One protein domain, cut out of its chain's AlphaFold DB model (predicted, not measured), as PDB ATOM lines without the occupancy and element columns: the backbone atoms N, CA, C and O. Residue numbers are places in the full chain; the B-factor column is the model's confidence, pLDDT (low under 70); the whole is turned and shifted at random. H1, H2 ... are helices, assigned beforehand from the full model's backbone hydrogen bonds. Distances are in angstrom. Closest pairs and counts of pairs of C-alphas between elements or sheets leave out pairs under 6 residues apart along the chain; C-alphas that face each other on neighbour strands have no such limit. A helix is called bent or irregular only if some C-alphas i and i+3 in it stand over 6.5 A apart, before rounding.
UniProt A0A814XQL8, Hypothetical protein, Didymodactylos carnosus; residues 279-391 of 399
ATOM      1  N   TRP A 279     -36.086  -5.915 -53.724       54.38
ATOM      2  CA  TRP A 279     -35.145  -4.801 -53.894       54.38
ATOM      3  C   TRP A 279     -33.794  -5.161 -54.538       54.38
ATOM      4  O   TRP A 279     -32.972  -4.273 -54.733       54.38
ATOM      5  N   GLY A 280     -33.514  -6.439 -54.828       55.50
ATOM      6  CA  GLY A 280     -32.175  -6.889 -55.246       55.50
ATOM      7  C   GLY A 280     -31.082  -6.813 -54.161       55.50
ATOM      8  O   GLY A 280     -29.910  -6.980 -54.485       55.50
ATOM      9  N   PHE A 281     -31.448  -6.571 -52.897       59.50
ATOM     10  CA  PHE A 281     -30.558  -6.595 -51.727       59.50
ATOM     11  C   PHE A 281     -30.687  -7.903 -50.943       59.50
ATOM     12  O   PHE A 281     -31.686  -8.614 -51.071       59.50
ATOM     13  N   ASP A 282     -29.723  -8.171 -50.055       63.91
ATOM     14  CA  ASP A 282     -29.816  -9.277 -49.101       63.91
ATOM     15  C   ASP A 282     -31.139  -9.226 -48.306       63.91
ATOM     16  O   ASP A 282     -31.571  -8.140 -47.884       63.91
ATOM     17  N   PRO A 283     -31.789 -10.379 -48.041       65.12
ATOM     18  CA  PRO A 283     -33.067 -10.424 -47.327       65.12
ATOM     19  C   PRO A 283     -33.016  -9.756 -45.949       65.12
ATOM     20  O   PRO A 283     -33.972  -9.099 -45.539       65.12
ATOM     21  N   TYR A 284     -31.885  -9.879 -45.247       72.56
ATOM     22  CA  TYR A 284     -31.670  -9.258 -43.940       72.56
ATOM     23  C   TYR A 284     -31.609  -7.733 -44.031       72.56
ATOM     24  O   TYR A 284     -32.247  -7.052 -43.235       72.56
ATOM     25  N   LEU A 285     -30.902  -7.194 -45.028       74.88
ATOM     26  CA  LEU A 285     -30.815  -5.751 -45.251       74.88
ATOM     27  C   LEU A 285     -32.183  -5.176 -45.641       74.88
ATOM     28  O   LEU A 285     -32.609  -4.166 -45.087       74.88
ATOM     29  N   SER A 286     -32.908  -5.870 -46.519       69.69
ATOM     30  CA  SER A 286     -34.276  -5.507 -46.906       69.69
ATOM     31  C   SER A 286     -35.226  -5.474 -45.704       69.69
ATOM     32  O   SER A 286     -36.024  -4.546 -45.560       69.69
ATOM     33  N   PHE A 287     -35.121  -6.462 -44.809       76.06
ATOM     34  CA  PHE A 287     -35.926  -6.523 -43.593       76.06
ATOM     35  C   PHE A 287     -35.564  -5.408 -42.605       76.06
ATOM     36  O   PHE A 287     -36.461  -4.748 -42.083       76.06
ATOM     37  N   THR A 288     -34.271  -5.144 -42.397       81.38
ATOM     38  CA  THR A 288     -33.796  -4.045 -41.544       81.38
ATOM     39  C   THR A 288     -34.278  -2.693 -42.061       81.38
ATOM     40  O   THR A 288     -34.833  -1.916 -41.291       81.38
ATOM     41  N   ILE A 289     -34.159  -2.430 -43.366       81.62
ATOM     42  CA  ILE A 289     -34.650  -1.189 -43.984       81.62
ATOM     43  C   ILE A 289     -36.166  -1.068 -43.799       81.62
ATOM     44  O   ILE A 289     -36.646  -0.031 -43.349       81.62
ATOM     45  N   SER A 290     -36.920  -2.137 -44.068       79.94
ATOM     46  CA  SER A 290     -38.369  -2.170 -43.846       79.94
ATOM     47  C   SER A 290     -38.740  -1.866 -42.386       79.94
ATOM     48  O   SER A 290     -39.686  -1.116 -42.142       79.94
ATOM     49  N   ALA A 291     -37.997  -2.412 -41.419       84.12
ATOM     50  CA  ALA A 291     -38.213  -2.165 -39.995       84.12
ATOM     51  C   ALA A 291     -37.884  -0.714 -39.601       84.12
ATOM     52  O   ALA A 291     -38.673  -0.074 -38.906       84.12
ATOM     53  N   CYS A 292     -36.770  -0.159 -40.087       90.19
ATOM     54  CA  CYS A 292     -36.403   1.242 -39.861       90.19
ATOM     55  C   CYS A 292     -37.457   2.209 -40.420       90.19
ATOM     56  O   CYS A 292     -37.838   3.163 -39.744       90.19
ATOM     57  N   VAL A 293     -37.965   1.942 -41.628       89.25
ATOM     58  CA  VAL A 293     -39.018   2.744 -42.273       89.25
ATOM     59  C   VAL A 293     -40.325   2.678 -41.487       89.25
ATOM     60  O   VAL A 293     -41.017   3.685 -41.351       89.25
ATOM     61  N   GLU A 294     -40.654   1.514 -40.933       87.38
ATOM     62  CA  GLU A 294     -41.840   1.337 -40.101       87.38
ATOM     63  C   GLU A 294     -41.738   2.110 -38.776       87.38
ATOM     64  O   GLU A 294     -42.674   2.820 -38.412       87.38
ATOM     65  N   ILE A 295     -40.578   2.070 -38.111       90.88
ATOM     66  CA  ILE A 295     -40.309   2.881 -36.912       90.88
ATOM     67  C   ILE A 295     -40.418   4.374 -37.237       90.88
ATOM     68  O   ILE A 295     -41.095   5.115 -36.523       90.88
ATOM     69  N   LEU A 296     -39.792   4.818 -38.332       92.12
ATOM     70  CA  LEU A 296     -39.844   6.213 -38.767       92.12
ATOM     71  C   LEU A 296     -41.284   6.657 -39.062       92.12
ATOM     72  O   LEU A 296     -41.688   7.748 -38.664       92.12
ATOM     73  N   SER A 297     -42.071   5.796 -39.708       89.94
ATOM     74  CA  SER A 297     -43.485   6.047 -39.988       89.94
ATOM     75  C   SER A 297     -44.296   6.241 -38.706       89.94
ATOM     76  O   SER A 297     -45.042   7.214 -38.595       89.94
ATOM     77  N   TYR A 298     -44.093   5.402 -37.685       87.69
ATOM     78  CA  TYR A 298     -44.784   5.559 -36.401       87.69
ATOM     79  C   TYR A 298     -44.318   6.780 -35.593       87.69
ATOM     80  O   TYR A 298     -45.137   7.403 -34.914       87.69
ATOM     81  N   LEU A 299     -43.045   7.173 -35.693       90.06
ATOM     82  CA  LEU A 299     -42.550   8.416 -35.090       90.06
ATOM     83  C   LEU A 299     -43.236   9.642 -35.706       90.06
ATOM     84  O   LEU A 299     -43.757  10.492 -34.983       90.06
ATOM     85  N   VAL A 300     -43.295   9.707 -37.040       88.25
ATOM     86  CA  VAL A 300     -43.998  10.780 -37.759       88.25
ATOM     87  C   VAL A 300     -45.488  10.767 -37.418       88.25
ATOM     88  O   VAL A 300     -46.079  11.819 -37.163       88.25
ATOM     89  N   LEU A 301     -46.086   9.578 -37.333       84.31
ATOM     90  CA  LEU A 301     -47.478   9.416 -36.951       84.31
ATOM     91  C   LEU A 301     -47.777  10.015 -35.569       84.31
ATOM     92  O   LEU A 301     -48.756  10.745 -35.415       84.31
ATOM     93  N   HIS A 302     -46.926   9.739 -34.579       83.69
ATOM     94  CA  HIS A 302     -47.077  10.260 -33.222       83.69
ATOM     95  C   HIS A 302     -47.092  11.799 -33.186       83.69
ATOM     96  O   HIS A 302     -47.904  12.398 -32.478       83.69
ATOM     97  N   LEU A 303     -46.251  12.449 -33.999       86.44
ATOM     98  CA  LEU A 303     -46.191  13.913 -34.094       86.44
ATOM     99  C   LEU A 303     -47.437  14.517 -34.764       86.44
ATOM    100  O   LEU A 303     -47.888  15.597 -34.376       86.44
ATOM    101  N   ILE A 304     -47.995  13.830 -35.765       86.50
ATOM    102  CA  ILE A 304     -49.129  14.315 -36.566       86.50
ATOM    103  C   ILE A 304     -50.465  14.115 -35.836       86.50
ATOM    104  O   ILE A 304     -51.295  15.031 -35.815       86.50
ATOM    105  N   LEU A 305     -50.682  12.947 -35.217       81.31
ATOM    106  CA  LEU A 305     -51.971  12.596 -34.604       81.31
ATOM    107  C   LEU A 305     -52.372  13.535 -33.466       81.31
ATOM    108  O   LEU A 305     -53.554  13.854 -33.332       81.31
ATOM    109  N   ASN A 306     -51.395  14.022 -32.697       78.25
ATOM    110  CA  ASN A 306     -51.639  14.951 -31.593       78.25
ATOM    111  C   ASN A 306     -52.030  16.363 -32.067       78.25
ATOM    112  O   ASN A 306     -52.578  17.127 -31.279       78.25
ATOM    113  N   ARG A 307     -51.769  16.720 -33.337       83.75
ATOM    114  CA  ARG A 307     -52.035  18.066 -33.878       83.75
ATOM    115  C   ARG A 307     -53.278  18.149 -34.767       83.75
ATOM    116  O   ARG A 307     -53.989  19.143 -34.707       83.75
ATOM    117  N   ILE A 308     -53.515  17.144 -35.614       83.38
ATOM    118  CA  ILE A 308     -54.452  17.241 -36.758       83.38
ATOM    119  C   ILE A 308     -55.657  16.281 -36.614       83.38
ATOM    120  O   ILE A 308     -56.615  16.327 -37.387       83.38
ATOM    121  N   GLY A 309     -55.658  15.420 -35.591       82.31
ATOM    122  CA  GLY A 309     -56.666  14.369 -35.418       82.31
ATOM    123  C   GLY A 309     -56.393  13.141 -36.297       82.31
ATOM    124  O   GLY A 309     -55.315  12.997 -36.859       82.31
ATOM    125  N   ARG A 310     -57.354  12.205 -36.386       84.19
ATOM    126  CA  ARG A 310     -57.116  10.842 -36.920       84.19
ATOM    127  C   ARG A 310     -57.570  10.647 -38.371       84.19
ATOM    128  O   ARG A 310     -56.906   9.958 -39.135       84.19
ATOM    129  N   LYS A 311     -58.689  11.265 -38.769       86.81
ATOM    130  CA  LYS A 311     -59.302  11.063 -40.098       86.81
ATOM    131  C   LYS A 311     -58.469  11.657 -41.234       86.81
ATOM    132  O   LYS A 311     -58.221  10.975 -42.222       86.81
ATOM    133  N   LEU A 312     -58.041  12.913 -41.096       87.06
ATOM    134  CA  LEU A 312     -57.320  13.612 -42.161       87.06
ATOM    135  C   LEU A 312     -55.969  12.940 -42.480       87.06
ATOM    136  O   LEU A 312     -55.753  12.646 -43.653       87.06
ATOM    137  N   PRO A 313     -55.117  12.577 -41.492       88.94
ATOM    138  CA  PRO A 313     -53.870  11.856 -41.765       88.94
ATOM    139  C   PRO A 313     -54.071  10.482 -42.411       88.94
ATOM    140  O   PRO A 313     -53.225  10.036 -43.179       88.94
ATOM    141  N   TYR A 314     -55.184   9.801 -42.116       89.12
ATOM    142  CA  TYR A 314     -55.499   8.517 -42.743       89.12
ATOM    143  C   TYR A 314     -55.782   8.683 -44.237       89.12
ATOM    144  O   TYR A 314     -55.170   8.004 -45.060       89.12
ATOM    145  N   PHE A 315     -56.682   9.607 -44.595       89.19
ATOM    146  CA  PHE A 315     -57.030   9.849 -45.996       89.19
ATOM    147  C   PHE A 315     -55.843  10.383 -46.800       89.19
ATOM    148  O   PHE A 315     -55.643   9.946 -47.931       89.19
ATOM    149  N   THR A 316     -55.022  11.267 -46.222       89.00
ATOM    150  CA  THR A 316     -53.821  11.767 -46.905       89.00
ATOM    151  C   THR A 316     -52.784  10.665 -47.103       89.00
ATOM    152  O   THR A 316     -52.268  10.525 -48.207       89.00
ATOM    153  N   ALA A 317     -52.519   9.827 -46.095       88.69
ATOM    154  CA  ALA A 317     -51.597   8.699 -46.233       88.69
ATOM    155  C   ALA A 317     -52.082   7.674 -47.273       88.69
ATOM    156  O   ALA A 317     -51.286   7.208 -48.086       88.69
ATOM    157  N   ALA A 318     -53.382   7.358 -47.289       88.81
ATOM    158  CA  ALA A 318     -53.974   6.448 -48.269       88.81
ATOM    159  C   ALA A 318     -53.907   7.010 -49.700       88.81
ATOM    160  O   ALA A 318     -53.574   6.282 -50.636       88.81
ATOM    161  N   PHE A 319     -54.167   8.309 -49.870       92.62
ATOM    162  CA  PHE A 319     -54.049   8.986 -51.160       92.62
ATOM    163  C   PHE A 319     -52.598   9.010 -51.662       92.62
ATOM    164  O   PHE A 319     -52.336   8.639 -52.804       92.62
ATOM    165  N   CYS A 320     -51.643   9.368 -50.796       92.31
ATOM    166  CA  CYS A 320     -50.219   9.340 -51.127       92.31
ATOM    167  C   CYS A 320     -49.748   7.929 -51.496       92.31
ATOM    168  O   CYS A 320     -49.020   7.770 -52.471       92.31
ATOM    169  N   PHE A 321     -50.198   6.899 -50.771       90.50
ATOM    170  CA  PHE A 321     -49.900   5.508 -51.113       90.50
ATOM    171  C   PHE A 321     -50.391   5.154 -52.523       90.50
ATOM    172  O   PHE A 321     -49.616   4.638 -53.324       90.50
ATOM    173  N   ALA A 322     -51.648   5.474 -52.850       89.19
ATOM    174  CA  ALA A 322     -52.214   5.203 -54.171       89.19
ATOM    175  C   ALA A 322     -51.460   5.941 -55.290       89.19
ATOM    176  O   ALA A 322     -51.175   5.354 -56.332       89.19
ATOM    177  N   LEU A 323     -51.084   7.203 -55.060       91.94
ATOM    178  CA  LEU A 323     -50.314   7.995 -56.018       91.94
ATOM    179  C   LEU A 323     -48.927   7.385 -56.275       91.94
ATOM    180  O   LEU A 323     -48.553   7.178 -57.427       91.94
ATOM    181  N   VAL A 324     -48.181   7.045 -55.219       90.00
ATOM    182  CA  VAL A 324     -46.849   6.428 -55.353       90.00
ATOM    183  C   VAL A 324     -46.948   5.040 -56.001       90.00
ATOM    184  O   VAL A 324     -46.079   4.668 -56.793       90.00
ATOM    185  N   ALA A 325     -48.021   4.289 -55.732       86.44
ATOM    186  CA  ALA A 325     -48.258   2.975 -56.331       86.44
ATOM    187  C   ALA A 325     -48.503   3.074 -57.844       86.44
ATOM    188  O   ALA A 325     -47.980   2.277 -58.616       86.44
ATOM    189  N   LEU A 326     -49.250   4.086 -58.294       87.56
ATOM    190  CA  LEU A 326     -49.462   4.332 -59.723       87.56
ATOM    191  C   LEU A 326     -48.166   4.743 -60.430       87.56
ATOM    192  O   LEU A 326     -47.892   4.278 -61.535       87.56
ATOM    193  N   LEU A 327     -47.345   5.567 -59.775       86.44
ATOM    194  CA  LEU A 327     -46.060   6.018 -60.314       86.44
ATOM    195  C   LEU A 327     -45.025   4.886 -60.430       86.44
ATOM    196  O   LEU A 327     -44.132   4.966 -61.268       86.44
ATOM    197  N   THR A 328     -45.138   3.822 -59.630       80.62
ATOM    198  CA  THR A 328     -44.182   2.697 -59.641       80.62
ATOM    199  C   THR A 328     -44.392   1.710 -60.784       80.62
ATOM    200  O   THR A 328     -43.419   1.113 -61.241       80.62
ATOM    201  N   ILE A 329     -45.620   1.573 -61.295       79.00
ATOM    202  CA  ILE A 329     -45.970   0.640 -62.382       79.00
ATOM    203  C   ILE A 329     -45.084   0.816 -63.635       79.00
ATOM    204  O   ILE A 329     -44.497  -0.174 -64.078       79.00
ATOM    205  N   PRO A 330     -44.930   2.025 -64.220       75.94
ATOM    206  CA  PRO A 330     -44.097   2.199 -65.413       75.94
ATOM    207  C   PRO A 330     -42.599   2.019 -65.126       75.94
ATOM    208  O   PRO A 330     -41.872   1.494 -65.968       75.94
ATOM    209  N   ILE A 331     -42.142   2.404 -63.928       71.38
ATOM    210  CA  ILE A 331     -40.730   2.335 -63.517       71.38
ATOM    211  C   ILE A 331     -40.288   0.875 -63.369       71.38
ATOM    212  O   ILE A 331     -39.193   0.508 -63.785       71.38
ATOM    213  N   GLN A 332     -41.158   0.004 -62.857       63.25
ATOM    214  CA  GLN A 332     -40.843  -1.412 -62.663       63.25
ATOM    215  C   GLN A 332     -40.675  -2.195 -63.978       63.25
ATOM    216  O   GLN A 332     -40.097  -3.285 -63.978       63.25
ATOM    217  N   ASN A 333     -41.151  -1.639 -65.096       62.53
ATOM    218  CA  ASN A 333     -40.952  -2.202 -66.430       62.53
ATOM    219  C   ASN A 333     -39.596  -1.790 -67.049       62.53
ATOM    220  O   ASN A 333     -39.108  -2.434 -67.975       62.53
ATOM    221  N   SER A 334     -38.960  -0.743 -66.513       65.44
ATOM    222  CA  SER A 334     -37.630  -0.275 -66.911       65.44
ATOM    223  C   SER A 334     -36.544  -1.049 -66.154       65.44
ATOM    224  O   SER A 334     -36.402  -0.927 -64.938       65.44
ATOM    225  N   GLN A 335     -35.725  -1.836 -66.860       57.66
ATOM    226  CA  GLN A 335     -34.632  -2.595 -66.226       57.66
ATOM    227  C   GLN A 335     -33.497  -1.717 -65.662       57.66
ATOM    228  O   GLN A 335     -32.698  -2.202 -64.857       57.66
ATOM    229  N   ASN A 336     -33.434  -0.435 -66.040       59.81
ATOM    230  CA  ASN A 336     -32.302   0.446 -65.740       59.81
ATOM    231  C   ASN A 336     -32.487   1.340 -64.499       59.81
ATOM    232  O   ASN A 336     -31.521   1.960 -64.064       59.81
ATOM    233  N   GLU A 337     -33.661   1.368 -63.858       69.81
ATOM    234  CA  GLU A 337     -33.940   2.286 -62.735       69.81
ATOM    235  C   GLU A 337     -34.114   1.580 -61.379       69.81
ATOM    236  O   GLU A 337     -35.080   1.787 -60.637       69.81
ATOM    237  N   ARG A 338     -33.135   0.742 -61.012       68.19
ATOM    238  CA  ARG A 338     -33.149  -0.010 -59.739       68.19
ATOM    239  C   ARG A 338     -33.214   0.895 -58.502       68.19
ATOM    240  O   ARG A 338     -33.953   0.601 -57.567       68.19
ATOM    241  N   ILE A 339     -32.477   2.008 -58.509       74.94
ATOM    242  CA  ILE A 339     -32.423   2.954 -57.382       74.94
ATOM    243  C   ILE A 339     -33.761   3.690 -57.219       74.94
ATOM    244  O   ILE A 339     -34.258   3.822 -56.103       74.94
ATOM    245  N   LEU A 340     -34.378   4.121 -58.323       77.38
ATOM    246  CA  LEU A 340     -35.664   4.819 -58.276       77.38
ATOM    247  C   LEU A 340     -36.784   3.886 -57.806       77.38
ATOM    248  O   LEU A 340     -37.571   4.255 -56.933       77.38
ATOM    249  N   THR A 341     -36.800   2.651 -58.316       74.81
ATOM    250  CA  THR A 341     -37.724   1.605 -57.859       74.81
ATOM    251  C   THR A 341     -37.580   1.384 -56.353       74.81
ATOM    252  O   THR A 341     -38.577   1.334 -55.638       74.81
ATOM    253  N   PHE A 342     -36.350   1.317 -55.842       77.12
ATOM    254  CA  PHE A 342     -36.098   1.171 -54.412       77.12
ATOM    255  C   PHE A 342     -36.654   2.339 -53.580       77.12
ATOM    256  O   PHE A 342     -37.398   2.107 -52.626       77.12
ATOM    257  N   ILE A 343     -36.362   3.586 -53.964       83.19
ATOM    258  CA  ILE A 343     -36.842   4.782 -53.248       83.19
ATOM    259  C   ILE A 343     -38.372   4.810 -53.194       83.19
ATOM    260  O   ILE A 343     -38.958   5.021 -52.129       83.19
ATOM    261  N   MET A 344     -39.031   4.554 -54.324       82.00
ATOM    262  CA  MET A 344     -40.491   4.600 -54.391       82.00
ATOM    263  C   MET A 344     -41.156   3.557 -53.499       82.00
ATOM    264  O   MET A 344     -42.198   3.804 -52.899       82.00
ATOM    265  N   ASN A 345     -40.544   2.393 -53.353       79.69
ATOM    266  CA  ASN A 345     -41.115   1.359 -52.516       79.69
ATOM    267  C   ASN A 345     -40.831   1.526 -51.025       79.69
ATOM    268  O   ASN A 345     -41.658   1.142 -50.196       79.69
ATOM    269  N   VAL A 346     -39.713   2.161 -50.671       85.88
ATOM    270  CA  VAL A 346     -39.509   2.669 -49.310       85.88
ATOM    271  C   VAL A 346     -40.618   3.668 -48.953       85.88
ATOM    272  O   VAL A 346     -41.204   3.569 -47.874       85.88
ATOM    273  N   LEU A 347     -40.982   4.565 -49.879       87.62
ATOM    274  CA  LEU A 347     -42.109   5.487 -49.698       87.62
ATOM    275  C   LEU A 347     -43.454   4.751 -49.581       87.62
ATOM    276  O   LEU A 347     -44.245   5.068 -48.691       87.62
ATOM    277  N   LEU A 348     -43.704   3.730 -50.406       86.25
ATOM    278  CA  LEU A 348     -44.906   2.894 -50.287       86.25
ATOM    279  C   LEU A 348     -45.005   2.238 -48.911       86.25
ATOM    280  O   LEU A 348     -46.052   2.317 -48.266       86.25
ATOM    281  N   LYS A 349     -43.915   1.632 -48.431       83.62
ATOM    282  CA  LYS A 349     -43.867   1.004 -47.106       83.62
ATOM    283  C   LYS A 349     -44.099   2.029 -45.994       83.62
ATOM    284  O   LYS A 349     -44.824   1.724 -45.049       83.62
ATOM    285  N   PHE A 350     -43.561   3.242 -46.125       88.88
ATOM    286  CA  PHE A 350     -43.779   4.327 -45.168       88.88
ATOM    287  C   PHE A 350     -45.265   4.697 -45.033       88.88
ATOM    288  O   PHE A 350     -45.794   4.708 -43.917       88.88
ATOM    289  N   PHE A 351     -45.960   4.951 -46.149       88.00
ATOM    290  CA  PHE A 351     -47.388   5.308 -46.131       88.00
ATOM    291  C   PHE A 351     -48.288   4.128 -45.734       88.00
ATOM    292  O   PHE A 351     -49.277   4.313 -45.018       88.00
ATOM    293  N   ALA A 352     -47.927   2.905 -46.128       83.69
ATOM    294  CA  ALA A 352     -48.634   1.693 -45.723       83.69
ATOM    295  C   ALA A 352     -48.549   1.461 -44.205       83.69
ATOM    296  O   ALA A 352     -49.570   1.249 -43.556       83.69
ATOM    297  N   SER A 353     -47.355   1.565 -43.610       82.62
ATOM    298  CA  SER A 353     -47.189   1.435 -42.156       82.62
ATOM    299  C   SER A 353     -47.917   2.549 -41.395       82.62
ATOM    300  O   SER A 353     -48.584   2.278 -40.396       82.62
ATOM    301  N   GLY A 354     -47.874   3.787 -41.895       85.12
ATOM    302  CA  GLY A 354     -48.539   4.925 -41.254       85.12
ATOM    303  C   GLY A 354     -50.061   4.779 -41.253       85.12
ATOM    304  O   GLY A 354     -50.700   4.923 -40.210       85.12
ATOM    305  N   SER A 355     -50.645   4.416 -42.399       86.44
ATOM    306  CA  SER A 355     -52.087   4.151 -42.514       86.44
ATOM    307  C   SER A 355     -52.535   2.975 -41.642       86.44
ATOM    308  O   SER A 355     -53.570   3.077 -40.977       86.44
ATOM    309  N   TYR A 356     -51.726   1.911 -41.561       82.62
ATOM    310  CA  TYR A 356     -51.961   0.777 -40.667       82.62
ATOM    311  C   TYR A 356     -51.951   1.193 -39.186       82.62
ATOM    312  O   TYR A 356     -52.844   0.819 -38.430       82.62
ATOM    313  N   GLY A 357     -51.007   2.036 -38.759       83.56
ATOM    314  CA  GLY A 357     -50.992   2.567 -37.392       83.56
ATOM    315  C   GLY A 357     -52.236   3.404 -37.064       83.56
ATOM    316  O   GLY A 357     -52.865   3.208 -36.021       83.56
ATOM    317  N   ILE A 358     -52.637   4.300 -37.975       86.56
ATOM    318  CA  ILE A 358     -53.793   5.191 -37.775       86.56
ATOM    319  C   ILE A 358     -55.089   4.398 -37.653       86.56
ATOM    320  O   ILE A 358     -55.880   4.668 -36.749       86.56
ATOM    321  N   ILE A 359     -55.322   3.428 -38.542       84.81
ATOM    322  CA  ILE A 359     -56.595   2.701 -38.570       84.81
ATOM    323  C   ILE A 359     -56.803   1.870 -37.300       84.81
ATOM    324  O   ILE A 359     -57.929   1.778 -36.818       84.81
ATOM    325  N   TYR A 360     -55.733   1.333 -36.702       81.50
ATOM    326  CA  TYR A 360     -55.812   0.599 -35.435       81.50
ATOM    327  C   TYR A 360     -56.174   1.500 -34.250       81.50
ATOM    328  O   TYR A 360     -56.977   1.111 -33.400       81.50
ATOM    329  N   ILE A 361     -55.615   2.711 -34.196       84.81
ATOM    330  CA  ILE A 361     -55.968   3.709 -33.175       84.81
ATOM    331  C   ILE A 361     -57.406   4.187 -33.397       84.81
ATOM    332  O   ILE A 361     -58.210   4.207 -32.468       84.81
ATOM    333  N   TYR A 362     -57.756   4.498 -34.643       84.19
ATOM    334  CA  TYR A 362     -59.080   4.989 -34.997       84.19
ATOM    335  C   TYR A 362     -60.181   3.953 -34.728       84.19
ATOM    336  O   TYR A 362     -61.222   4.297 -34.179       84.19
ATOM    337  N   ALA A 363     -59.939   2.672 -35.024       76.44
ATOM    338  CA  ALA A 363     -60.866   1.589 -34.697       76.44
ATOM    339  C   ALA A 363     -61.064   1.438 -33.178       76.44
ATOM    340  O   ALA A 363     -62.192   1.261 -32.717       76.44
ATOM    341  N   ASN A 364     -59.990   1.560 -32.389       76.12
ATOM    342  CA  ASN A 364     -60.067   1.545 -30.925       76.12
ATOM    343  C   ASN A 364     -60.931   2.686 -30.365       76.12
ATOM    344  O   ASN A 364     -61.691   2.476 -29.418       76.12
ATOM    345  N   GLU A 365     -60.811   3.881 -30.942       84.94
ATOM    346  CA  GLU A 365     -61.594   5.061 -30.560       84.94
ATOM    347  C   GLU A 365     -63.056   4.972 -31.041       84.94
ATOM    348  O   GLU A 365     -63.949   5.490 -30.373       84.94
ATOM    349  N   LEU A 366     -63.313   4.290 -32.164       84.50
ATOM    350  CA  LEU A 366     -64.646   4.136 -32.754       84.50
ATOM    351  C   LEU A 366     -65.526   3.143 -31.982       84.50
ATOM    352  O   LEU A 366     -66.724   3.378 -31.819       84.50
ATOM    353  N   PHE A 367     -64.957   2.024 -31.524       74.94
ATOM    354  CA  PHE A 367     -65.737   0.987 -30.851       74.94
ATOM    355  C   PHE A 367     -65.909   1.260 -29.343       74.94
ATOM    356  O   PHE A 367     -64.914   1.446 -28.626       74.94
ATOM    357  N   PRO A 368     -67.150   1.188 -28.812       78.75
ATOM    358  CA  PRO A 368     -67.392   1.275 -27.379       78.75
ATOM    359  C   PRO A 368     -66.760   0.096 -26.630       78.75
ATOM    360  O   PRO A 368     -66.685  -1.025 -27.138       78.75
ATOM    361  N   THR A 369     -66.335   0.337 -25.386       78.12
ATOM    362  CA  THR A 369     -65.470  -0.557 -24.589       78.12
ATOM    363  C   THR A 369     -65.966  -2.005 -24.512       78.12
ATOM    364  O   THR A 369     -65.157  -2.926 -24.514       78.12
ATOM    365  N   ARG A 370     -67.290  -2.221 -24.499       60.16
ATOM    366  CA  ARG A 370     -67.903  -3.560 -24.413       60.16
ATOM    367  C   ARG A 370     -67.757  -4.399 -25.687       60.16
ATOM    368  O   ARG A 370     -67.725  -5.617 -25.589       60.16
ATOM    369  N   ILE A 371     -67.665  -3.768 -26.859       69.44
ATOM    370  CA  ILE A 371     -67.578  -4.464 -28.157       69.44
ATOM    371  C   ILE A 371     -66.237  -4.255 -28.860       69.44
ATOM    372  O   ILE A 371     -66.010  -4.842 -29.913       69.44
ATOM    373  N   ARG A 372     -65.335  -3.450 -28.289       64.06
ATOM    374  CA  ARG A 372     -64.046  -3.081 -28.888       64.06
ATOM    375  C   ARG A 372     -63.201  -4.283 -29.294       64.06
ATOM    376  O   ARG A 372     -62.788  -4.366 -30.446       64.06
ATOM    377  N   ASN A 373     -62.992  -5.229 -28.381       57.28
ATOM    378  CA  ASN A 373     -62.176  -6.414 -28.659       57.28
ATOM    379  C   ASN A 373     -62.795  -7.282 -29.768       57.28
ATOM    380  O   ASN A 373     -62.084  -7.751 -30.654       57.28
ATOM    381  N   THR A 374     -64.122  -7.439 -29.759       61.28
ATOM    382  CA  THR A 374     -64.861  -8.194 -30.780       61.28
ATOM    383  C   THR A 374     -64.822  -7.493 -32.139       61.28
ATOM    384  O   THR A 374     -64.472  -8.116 -33.138       61.28
ATOM    385  N   GLY A 375     -65.098  -6.186 -32.184       60.69
ATOM    386  CA  GLY A 375     -65.092  -5.379 -33.406       60.69
ATOM    387  C   GLY A 375     -63.712  -5.314 -34.060       60.69
ATOM    388  O   GLY A 375     -63.589  -5.547 -35.260       60.69
ATOM    389  N   MET A 376     -62.650  -5.108 -33.276       68.75
ATOM    390  CA  MET A 376     -61.277  -5.154 -33.792       68.75
ATOM    391  C   MET A 376     -60.884  -6.540 -34.310       68.75
ATOM    392  O   MET A 376     -60.227  -6.638 -35.349       68.75
ATOM    393  N   GLY A 377     -61.296  -7.605 -33.613       56.47
ATOM    394  CA  GLY A 377     -61.110  -8.983 -34.069       56.47
ATOM    395  C   GLY A 377     -61.753  -9.210 -35.438       56.47
ATOM    396  O   GLY A 377     -61.066  -9.625 -36.372       56.47
ATOM    397  N   MET A 378     -63.026  -8.832 -35.587       66.00
ATOM    398  CA  MET A 378     -63.773  -8.944 -36.847       66.00
ATOM    399  C   MET A 378     -63.136  -8.124 -37.977       66.00
ATOM    400  O   MET A 378     -62.916  -8.661 -39.061       66.00
ATOM    401  N   CYS A 379     -62.756  -6.864 -37.735       64.62
ATOM    402  CA  CYS A 379     -62.085  -6.032 -38.741       64.62
ATOM    403  C   CYS A 379     -60.755  -6.640 -39.208       64.62
ATOM    404  O   CYS A 379     -60.463  -6.648 -40.403       64.62
ATOM    405  N   SER A 380     -59.957  -7.188 -38.286       63.47
ATOM    406  CA  SER A 380     -58.677  -7.811 -38.627       63.47
ATOM    407  C   SER A 380     -58.846  -9.134 -39.384       63.47
ATOM    408  O   SER A 380     -58.046  -9.435 -40.272       63.47
ATOM    409  N   MET A 381     -59.887  -9.911 -39.064       58.88
ATOM    410  CA  MET A 381     -60.256 -11.128 -39.795       58.88
ATOM    411  C   MET A 381     -60.711 -10.797 -41.221       58.88
ATOM    412  O   MET A 381     -60.190 -11.377 -42.175       58.88
ATOM    413  N   ILE A 382     -61.606  -9.814 -41.382       66.31
ATOM    414  CA  ILE A 382     -62.090  -9.355 -42.692       66.31
ATOM    415  C   ILE A 382     -60.921  -8.838 -43.536       66.31
ATOM    416  O   ILE A 382     -60.732  -9.317 -44.650       66.31
ATOM    417  N   ALA A 383     -60.081  -7.947 -42.998       61.81
ATOM    418  CA  ALA A 383     -58.937  -7.390 -43.726       61.81
ATOM    419  C   ALA A 383     -57.962  -8.477 -44.214       61.81
ATOM    420  O   ALA A 383     -57.523  -8.448 -45.362       61.81
ATOM    421  N   ARG A 384     -57.655  -9.478 -43.376       55.44
ATOM    422  CA  ARG A 384     -56.732 -10.566 -43.740       55.44
ATOM    423  C   ARG A 384     -57.333 -11.562 -44.736       55.44
ATOM    424  O   ARG A 384     -56.612 -12.048 -45.605       55.44
ATOM    425  N   LYS A 385     -58.632 -11.860 -44.636       47.97
ATOM    426  CA  LYS A 385     -59.318 -12.861 -45.471       47.97
ATOM    427  C   LYS A 385     -59.724 -12.307 -46.841       47.97
ATOM    428  O   LYS A 385     -59.524 -12.989 -47.841       47.97
ATOM    429  N   TRP A 386     -60.236 -11.075 -46.909       46.22
ATOM    430  CA  TRP A 386     -60.668 -10.449 -48.168       46.22
ATOM    431  C   TRP A 386     -59.494 -10.037 -49.061       46.22
ATOM    432  O   TRP A 386     -59.490 -10.352 -50.248       46.22
ATOM    433  N   ILE A 387     -58.467  -9.386 -48.503       49.38
ATOM    434  CA  ILE A 387     -57.324  -8.898 -49.294       49.38
ATOM    435  C   ILE A 387     -56.471 -10.075 -49.791       49.38
ATOM    436  O   ILE A 387     -56.080 -10.103 -50.955       49.38
ATOM    437  N   GLY A 388     -56.241 -11.088 -48.945       42.03
ATOM    438  CA  GLY A 388     -55.503 -12.295 -49.330       42.03
ATOM    439  C   GLY A 388     -56.208 -13.129 -50.406       42.03
ATOM    440  O   GLY A 388     -55.541 -13.696 -51.269       42.03
ATOM    441  N   ALA A 389     -57.546 -13.169 -50.393       38.69
ATOM    442  CA  ALA A 389     -58.330 -13.840 -51.425       38.69
ATOM    443  C   ALA A 389     -58.271 -13.092 -52.765       38.69
ATOM    444  O   ALA A 389     -57.970 -13.716 -53.774       38.69
ATOM    445  N   ILE A 390     -58.470 -11.767 -52.771       45.38
ATOM    446  CA  ILE A 390     -58.481 -10.955 -54.002       45.38
ATOM    447  C   ILE A 390     -57.101 -10.929 -54.671       45.38
ATOM    448  O   ILE A 390     -57.002 -11.152 -55.874       45.38
ATOM    449  N   VAL A 391     -56.028 -10.708 -53.905       43.75
ATOM    450  CA  VAL A 391     -54.653 -10.676 -54.444       43.75
ATOM    451  C   VAL A 391     -54.199 -12.070 -54.908       43.75
ATOM    452  O   VAL A 391     -53.471 -12.203 -55.892       43.75
TER     453      VAL A 391
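AT A GLANCE: This is residues 279 to 391 of the 399 residues of the protein "Hypothetical protein" of Didymodactylos carnosus (UniProt A0A814XQL8). The longest helix, H3, forms the core; H2 packs along it as a hairpin, and H1 crosses it steeply. H4 folds back from the end of H3, and its residues 381 to 391 stick out. The 113 printed residues hold four named helices, H1 to H4, and no named strand: all helix, only just loose, close to compact, radius of gyration of the C-alphas 16.3 A, spans 54 by 36 by 27 A.

IN THESE COORDINATES: H1, residues 283 to 308, begins at C-alpha (-33.067, -10.424, -47.327) and is 36.5 A long. H2, 311 to 332, is 31.7 A long and only just irregular: C-alphas 327 and 330 are 6.7 A apart. H3, 338 to 366, is 41.7 A long. H4, 372 to 391, is 28.3 A long and ends at C-alpha (-54.653, -10.676, -54.444).

HOW THE PARTS SIT: H1 touches H3, closest C-alphas Ser 297 and Gly 354, 5.3 A, at a steep tilt of 47 degrees. H2 touches H3, closest C-alphas Ala 317 and Phe 351, 5.4 A. H3 and H4, a hairpin, only just touch, with 3 pairs of C-alphas within 8 A, the closest Asn 364 and Arg 372, 6.4 A. H4 is apart from H1 and H2. Every O i to N i+4 pair is within hydrogen-bond range in H3 and H4, against 20 of 22 in H1 and 15 of 18 in H2.

THE WHOLE: The printed part has no cut, and its three links are tight. Low pLDDT, under 70, includes residues 370 to 391.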